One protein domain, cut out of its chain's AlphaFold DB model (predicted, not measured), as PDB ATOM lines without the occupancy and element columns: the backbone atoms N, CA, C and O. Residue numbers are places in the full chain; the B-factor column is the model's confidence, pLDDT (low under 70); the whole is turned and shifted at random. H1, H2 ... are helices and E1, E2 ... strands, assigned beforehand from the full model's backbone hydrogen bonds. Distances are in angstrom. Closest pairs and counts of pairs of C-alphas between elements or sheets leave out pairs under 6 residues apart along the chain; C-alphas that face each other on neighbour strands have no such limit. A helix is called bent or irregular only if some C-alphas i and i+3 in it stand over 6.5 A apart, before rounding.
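This is residues 184 to 239 of the 262 residues of an uncharacterized protein of Coprococcus eutactus ATCC 27759 (UniProt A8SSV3). Two antiparallel ribbons of two strands each stand end to end in one long rod: the longer ribbon, E1 with E4, makes one end, and the hairpin of E2 and E3 makes the other. Two short helices, H1 and H2, sit at one side near the middle of the rod, where the ribbons meet. The printed part has 56 residues, with two named helices and four named strands in the order E1, H1, H2, E2, E3, E4. The class is mixed, helices and strands, and the two sheets have the orders E1 - E4 and E2 - E3. The whole is only just extended, close to loose, with a radius of gyration of the C-alphas of 15.3 A and spans of 56 by 15 by 12 A.

E1, residues 184 to 192, and E4, residues 229 to 238, are antiparallel neighbours at 154 degrees; N 185 and O 236, 2.9 A apart, and N 232 and O 189, 2.8 A apart, are within hydrogen-bond range. After a short link comes H1, residues 199 to 202; the closest C-alphas of E1 and H1 are those of Tyr 190 and Glu 199, 5.6 A apart. H2, residues 204 to 208, is close to H1 but not clearly touching it, the closest C-alphas being those of Glu 199 and His 206, 7.7 A apart. H2 is irregular, with C-alphas 204 and 207 at 7.2 A. H1 is too short for an O i to N i+4 pair, and its one O i to N i+3 pair is not within hydrogen-bond range; in H2, 0 of 1 O i to N i+4 pairs and 1 of 2 O i to N i+3 pairs are within range. E2, residues 211 to 216, and E3, residues 221 to 226, form an antiparallel hairpin at 143 degrees, with N 214 and O 223 at 3.0 A. The closest C-alphas of H2 and E3 are those of Ser 208 and Tyr 224, 6.4 A apart. E3 runs on into E4 across a break of 2 residues, at 54 degrees. E1 is apart from both E2 and E3.

E1 begins at C-alpha 184, (12.730, 39.411, 21.658), and is 24.9 A long from first to last C-alpha. H1 measures 5.5 A, H2 9.1 A, E2 14.3 A and E3 16.9 A. E2 ends at C-alpha 216, (23.891, -6.324, 23.836). E4 is 27.6 A long and ends at C-alpha 238, (11.827, 41.166, 15.945).

The two C-alphas farthest apart are those of Tyr 218 and Asp 239, at 57.1 A. The printed part has no cut and no long link. Its mean pLDDT is 95.5, and no printed residue is under 70.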
ATOM      1  N   ASP A 184      12.045  40.697  21.720       98.06
ATOM      2  CA  ASP A 184      12.730  39.411  21.658       98.06
ATOM      3  C   ASP A 184      11.749  38.282  22.004       98.06
ATOM      4  O   ASP A 184      11.045  38.347  23.017       98.06
ATOM      5  N   GLU A 185      11.699  37.249  21.166       96.75
ATOM      6  CA  GLU A 185      10.894  36.043  21.371       96.75
ATOM      7  C   GLU A 185      11.783  34.893  21.851       96.75
ATOM      8  O   GLU A 185      12.701  34.479  21.143       96.75
ATOM      9  N   GLU A 186      11.515  34.350  23.042       97.50
ATOM     10  CA  GLU A 186      12.163  33.121  23.510       97.50
ATOM     11  C   GLU A 186      11.424  31.895  22.956       97.50
ATOM     12  O   GLU A 186      10.273  31.635  23.313       97.50
ATOM     13  N   VAL A 187      12.094  31.120  22.099       96.94
ATOM     14  CA  VAL A 187      11.543  29.909  21.477       96.94
ATOM     15  C   VAL A 187      12.244  28.671  22.030       96.94
ATOM     16  O   VAL A 187      13.467  28.539  21.939       96.94
ATOM     17  N   GLU A 188      11.464  27.747  22.597       96.31
ATOM     18  CA  GLU A 188      11.970  26.455  23.066       96.31
ATOM     19  C   GLU A 188      12.274  25.528  21.875       96.31
ATOM     20  O   GLU A 188      11.463  25.381  20.959       96.31
ATOM     21  N   TYR A 189      13.430  24.866  21.902       95.62
ATOM     22  CA  TYR A 189      13.813  23.816  20.955       95.62
ATOM     23  C   TYR A 189      14.333  22.582  21.695       95.62
ATOM     24  O   TYR A 189      14.873  22.692  22.796       95.62
ATOM     25  N   TYR A 190      14.251  21.402  21.077       96.62
ATOM     26  CA  TYR A 190      14.868  20.182  21.605       96.62
ATOM     27  C   TYR A 190      16.213  19.900  20.940       96.62
ATOM     28  O   TYR A 190      16.369  20.016  19.721       96.62
ATOM     29  N   LYS A 191      17.198  19.507  21.750       97.12
ATOM     30  CA  LYS A 191      18.502  19.006  21.305       97.12
ATOM     31  C   LYS A 191      18.828  17.670  21.950       97.12
ATOM     32  O   LYS A 191      18.390  17.382  23.065       97.12
ATOM     33  N   CYS A 192      19.615  16.865  21.253       97.31
ATOM     34  CA  CYS A 192      20.153  15.625  21.778       97.31
ATOM     35  C   CYS A 192      21.142  15.941  22.905       97.31
ATOM     36  O   CYS A 192      22.095  16.697  22.712       97.31
ATOM     37  N   SER A 193      20.933  15.348  24.077       96.75
ATOM     38  CA  SER A 193      21.803  15.499  25.250       96.75
ATOM     39  C   SER A 193      23.231  14.992  25.029       96.75
ATOM     40  O   SER A 193      24.146  15.483  25.683       96.75
ATOM     41  N   TYR A 194      23.427  14.050  24.099       96.19
ATOM     42  CA  TYR A 194      24.725  13.428  23.834       96.19
ATOM     43  C   TYR A 194      25.572  14.198  22.807       96.19
ATOM     44  O   TYR A 194      26.746  14.461  23.048       96.19
ATOM     45  N   CYS A 195      24.992  14.578  21.661       95.38
ATOM     46  CA  CYS A 195      25.730  15.214  20.557       95.38
ATOM     47  C   CYS A 195      25.419  16.710  20.355       95.38
ATOM     48  O   CYS A 195      26.082  17.366  19.556       95.38
ATOM     49  N   GLY A 196      24.398  17.253  21.028       95.50
ATOM     50  CA  GLY A 196      23.962  18.647  20.897       95.50
ATOM     51  C   GLY A 196      23.136  18.983  19.645       95.50
ATOM     52  O   GLY A 196      22.631  20.101  19.561       95.50
ATOM     53  N   ALA A 197      22.957  18.054  18.697       96.75
ATOM     54  CA  ALA A 197      22.169  18.285  17.481       96.75
ATOM     55  C   ALA A 197      20.686  18.552  17.793       96.75
ATOM     56  O   ALA A 197      20.117  17.927  18.692       96.75
ATOM     57  N   ARG A 198      20.053  19.467  17.050       96.94
ATOM     58  CA  ARG A 198      18.644  19.847  17.248       96.94
ATOM     59  C   ARG A 198      17.711  18.852  16.577       96.94
ATOM     60  O   ARG A 198      18.005  18.378  15.484       96.94
ATOM     61  N   GLU A 199      16.555  18.595  17.179       95.50
ATOM     62  CA  GLU A 199      15.533  17.695  16.621       95.50
ATOM     63  C   GLU A 199      15.131  18.072  15.183       95.50
ATOM     64  O   GLU A 199      14.948  17.196  14.341       95.50
ATOM     65  N   THR A 200      15.095  19.370  14.873       95.44
ATOM     66  CA  THR A 200      14.833  19.913  13.529       95.44
ATOM     67  C   THR A 200      15.831  19.461  12.464       95.44
ATOM     68  O   THR A 200      15.474  19.390  11.289       95.44
ATOM     69  N   ASP A 201      17.067  19.157  12.863       96.12
ATOM     70  CA  ASP A 201      18.195  18.951  11.952       96.12
ATOM     71  C   ASP A 201      18.442  17.456  11.695       96.12
ATOM     72  O   ASP A 201      18.871  17.065  10.608       96.12
ATOM     73  N   VAL A 202      18.167  16.614  12.699       94.38
ATOM     74  CA  VAL A 202      18.432  15.160  12.678       94.38
ATOM     75  C   VAL A 202      17.172  14.285  12.758       94.38
ATOM     76  O   VAL A 202      17.242  13.095  12.452       94.38
ATOM     77  N   GLY A 203      16.020  14.865  13.106       94.19
ATOM     78  CA  GLY A 203      14.726  14.189  13.220       94.19
ATOM     79  C   GLY A 203      14.510  13.418  14.529       94.19
ATOM     80  O   GLY A 203      15.453  13.011  15.205       94.19
ATOM     81  N   GLU A 204      13.236  13.164  14.846       91.00
ATOM     82  CA  GLU A 204      12.743  12.512  16.078       91.00
ATOM     83  C   GLU A 204      13.490  11.207  16.436       91.00
ATOM     84  O   GLU A 204      13.841  10.977  17.594       91.00
ATOM     85  N   PHE A 205      13.782  10.367  15.434       93.50
ATOM     86  CA  PHE A 205      14.430   9.061  15.622       93.50
ATOM     87  C   PHE A 205      15.922   9.129  15.970       93.50
ATOM     88  O   PHE A 205      16.492   8.105  16.328       93.50
ATOM     89  N   HIS A 206      16.570  10.295  15.902       95.31
ATOM     90  CA  HIS A 206      18.013  10.420  16.136       95.31
ATOM     91  C   HIS A 206      18.484   9.820  17.474       95.31
ATOM     92  O   HIS A 206      19.588   9.283  17.556       95.31
ATOM     93  N   ILE A 207      17.638   9.864  18.506       95.25
ATOM     94  CA  ILE A 207      17.935   9.334  19.843       95.25
ATOM     95  C   ILE A 207      18.158   7.810  19.860       95.25
ATOM     96  O   ILE A 207      18.878   7.338  20.732       95.25
ATOM     97  N   SER A 208      17.613   7.025  18.917       93.38
ATOM     98  CA  SER A 208      17.851   5.565  18.899       93.38
ATOM     99  C   SER A 208      19.246   5.168  18.417       93.38
ATOM    100  O   SER A 208      19.702   4.061  18.706       93.38
ATOM    101  N   ASP A 209      19.904   6.062  17.676       93.69
ATOM    102  CA  ASP A 209      21.147   5.802  16.942       93.69
ATOM    103  C   ASP A 209      22.280   6.746  17.409       93.69
ATOM    104  O   ASP A 209      23.343   6.836  16.790       93.69
ATOM    105  N   CYS A 210      22.046   7.473  18.507       94.75
ATOM    106  CA  CYS A 210      22.970   8.398  19.152       94.75
ATOM    107  C   CYS A 210      23.116   8.023  20.631       94.75
ATOM    108  O   CYS A 210      22.181   7.500  21.230       94.75
ATOM    109  N   GLY A 211      24.274   8.302  21.228       94.69
ATOM    110  CA  GLY A 211      24.576   7.901  22.599       94.69
ATOM    111  C   GLY A 211      25.876   7.114  22.711       94.69
ATOM    112  O   GLY A 211      26.631   6.983  21.742       94.69
ATOM    113  N   GLU A 212      26.118   6.563  23.896       95.25
ATOM    114  CA  GLU A 212      27.190   5.597  24.102       95.25
ATOM    115  C   GLU A 212      26.816   4.268  23.440       95.25
ATOM    116  O   GLU A 212      25.675   3.809  23.510       95.25
ATOM    117  N   LYS A 213      27.782   3.670  22.738       95.25
ATOM    118  CA  LYS A 213      27.568   2.469  21.937       95.25
ATOM    119  C   LYS A 213      27.978   1.231  22.730       95.25
ATOM    120  O   LYS A 213      29.168   1.017  22.956       95.25
ATOM    121  N   TYR A 214      27.014   0.377  23.056       93.94
ATOM    122  CA  TYR A 214      27.224  -0.845  23.833       93.94
ATOM    123  C   TYR A 214      26.861  -2.098  23.025       93.94
ATOM    124  O   TYR A 214      26.109  -2.035  22.047       93.94
ATOM    125  N   TYR A 215      27.436  -3.244  23.390       95.56
ATOM    126  CA  TYR A 215      27.091  -4.533  22.791       95.56
ATOM    127  C   TYR A 215      26.093  -5.258  23.687       95.56
ATOM    128  O   TYR A 215      26.378  -5.519  24.854       95.56
ATOM    129  N   ASP A 216      24.931  -5.588  23.136       94.75
ATOM    130  CA  ASP A 216      23.891  -6.324  23.836       94.75
ATOM    131  C   ASP A 216      24.036  -7.825  23.547       94.75
ATOM    132  O   ASP A 216      23.908  -8.275  22.401       94.75
ATOM    133  N   GLU A 217      24.325  -8.605  24.591       95.75
ATOM    134  CA  GLU A 217      24.515 -10.054  24.485       95.75
ATOM    135  C   GLU A 217      23.216 -10.819  24.206       95.75
ATOM    136  O   GLU A 217      23.278 -11.893  23.613       95.75
ATOM    137  N   TYR A 218      22.048 -10.289  24.580       95.12
ATOM    138  CA  TYR A 218      20.754 -10.951  24.380       95.12
ATOM    139  C   TYR A 218      20.266 -10.821  22.932       95.12
ATOM    140  O   TYR A 218      19.744 -11.773  22.351       95.12
ATOM    141  N   PHE A 219      20.469  -9.653  22.321       93.44
ATOM    142  CA  PHE A 219      20.155  -9.402  20.916       93.44
ATOM    143  C   PHE A 219      21.334  -9.660  19.959       93.44
ATOM    144  O   PHE A 219      21.157  -9.514  18.747       93.44
ATOM    145  N   HIS A 220      22.517 -10.010  20.480       95.88
ATOM    146  CA  HIS A 220      23.774 -10.208  19.741       95.88
ATOM    147  C   HIS A 220      24.090  -9.078  18.740       95.88
ATOM    148  O   HIS A 220      24.465  -9.318  17.587       95.88
ATOM    149  N   LYS A 221      23.904  -7.822  19.159       95.25
ATOM    150  CA  LYS A 221      24.110  -6.643  18.305       95.25
ATOM    151  C   LYS A 221      24.586  -5.437  19.100       95.25
ATOM    152  O   LYS A 221      24.377  -5.335  20.303       95.25
ATOM    153  N   TRP A 222      25.170  -4.482  18.386       94.31
ATOM    154  CA  TRP A 222      25.457  -3.164  18.936       94.31
ATOM    155  C   TRP A 222      24.188  -2.309  19.007       94.31
ATOM    156  O   TRP A 222      23.396  -2.294  18.060       94.31
ATOM    157  N   LEU A 223      24.033  -1.597  20.116       93.12
ATOM    158  CA  LEU A 223      22.959  -0.656  20.418       93.12
ATOM    159  C   LEU A 223      23.553   0.670  20.924       93.12
ATOM    160  O   LEU A 223      24.765   0.780  21.120       93.12
ATOM    161  N   TYR A 224      22.691   1.671  21.098       94.69
ATOM    162  CA  TYR A 224      23.035   2.988  21.626       94.69
ATOM    163  C   TYR A 224      22.162   3.300  22.843       94.69
ATOM    164  O   TYR A 224      20.977   2.963  22.850       94.69
ATOM    165  N   GLU A 225      22.736   3.939  23.860       92.44
ATOM    166  CA  GLU A 225      22.007   4.403  25.045       92.44
ATOM    167  C   GLU A 225      22.518   5.755  25.568       92.44
ATOM    168  O   GLU A 225      23.547   6.278  25.142       92.44
ATOM    169  N   GLY A 226      21.773   6.355  26.498       90.88
ATOM    170  CA  GLY A 226      22.151   7.602  27.173       90.88
ATOM    171  C   GLY A 226      21.796   8.896  26.431       90.88
ATOM    172  O   GLY A 226      21.744   9.947  27.068       90.88
ATOM    173  N   ALA A 227      21.479   8.851  25.133       95.69
ATOM    174  CA  ALA A 227      20.893   9.999  24.445       95.69
ATOM    175  C   ALA A 227      19.436  10.238  24.873       95.69
ATOM    176  O   ALA A 227      18.664   9.315  25.138       95.69
ATOM    177  N   SER A 228      19.046  11.507  24.917       95.75
ATOM    178  CA  SER A 228      17.691  11.963  25.222       95.75
ATOM    179  C   SER A 228      17.445  13.349  24.626       95.75
ATOM    180  O   SER A 228      18.388  14.106  24.387       95.75
ATOM    181  N   TRP A 229      16.181  13.704  24.398       97.06
ATOM    182  CA  TRP A 229      15.813  15.081  24.074       97.06
ATOM    183  C   TRP A 229      15.828  15.937  25.343       97.06
ATOM    184  O   TRP A 229      15.137  15.634  26.317       97.06
ATOM    185  N   VAL A 230      16.608  17.016  25.328       97.00
ATOM    186  CA  VAL A 230      16.623  18.057  26.366       97.00
ATOM    187  C   VAL A 230      16.324  19.402  25.722       97.00
ATOM    188  O   VAL A 230      16.793  19.675  24.614       97.00
ATOM    189  N   SER A 231      15.550  20.256  26.391       96.56
ATOM    190  CA  SER A 231      15.228  21.554  25.809       96.56
ATOM    191  C   SER A 231      16.393  22.549  25.860       96.56
ATOM    192  O   SER A 231      17.414  22.386  26.544       96.56
ATOM    193  N   GLY A 232      16.284  23.564  25.021       95.38
ATOM    194  CA  GLY A 232      17.093  24.765  24.964       95.38
ATOM    195  C   GLY A 232      16.212  25.919  24.506       95.38
ATOM    196  O   GLY A 232      15.067  25.709  24.119       95.38
ATOM    197  N   TRP A 233      16.758  27.126  24.564       96.56
ATOM    198  CA  TRP A 233      16.043  28.351  24.231       96.56
ATOM    199  C   TRP A 233      16.867  29.124  23.214       96.56
ATOM    200  O   TRP A 233      18.075  29.284  23.408       96.56
ATOM    201  N   ASP A 234      16.224  29.549  22.134       97.00
ATOM    202  CA  ASP A 234      16.755  30.541  21.204       97.00
ATOM    203  C   ASP A 234      16.026  31.865  21.414       97.00
ATOM    204  O   ASP A 234      14.856  31.885  21.798       97.00
ATOM    205  N   THR A 235      16.703  32.969  21.111       97.50
ATOM    206  CA  THR A 235      16.108  34.307  21.103       97.50
ATOM    207  C   THR A 235      15.962  34.773  19.659       97.50
ATOM    208  O   THR A 235      16.963  34.943  18.959       97.50
ATOM    209  N   ILE A 236      14.726  34.973  19.202       97.19
ATOM    210  CA  ILE A 236      14.421  35.542  17.886       97.19
ATOM    211  C   ILE A 236      14.165  37.038  18.065       97.19
ATOM    212  O   ILE A 236      13.221  37.431  18.748       97.19
ATOM    213  N   HIS A 237      15.005  37.872  17.451       97.50
ATOM    214  CA  HIS A 237      14.825  39.321  17.468       97.50
ATOM    215  C   HIS A 237      13.800  39.754  16.416       97.50
ATOM    216  O   HIS A 237      13.940  39.419  15.235       97.50
ATOM    217  N   HIS A 238      12.808  40.540  16.827       96.50
ATOM    218  CA  HIS A 238      11.827  41.166  15.945       96.50
ATOM    219  C   HIS A 238      12.045  42.681  15.913       96.50
ATOM    220  O   HIS A 238      11.932  43.358  16.937       96.50
ATOM    221  N   ASP A 239      12.320  43.218  14.723       97.38
ATOM    222  CA  ASP A 239      12.525  44.652  14.505       97.38
ATOM    223  C   ASP A 239      11.285  45.498  14.847       97.38
ATOM    224  O   ASP A 239      10.134  45.079  14.708       97.38
TER     225      ASP A 239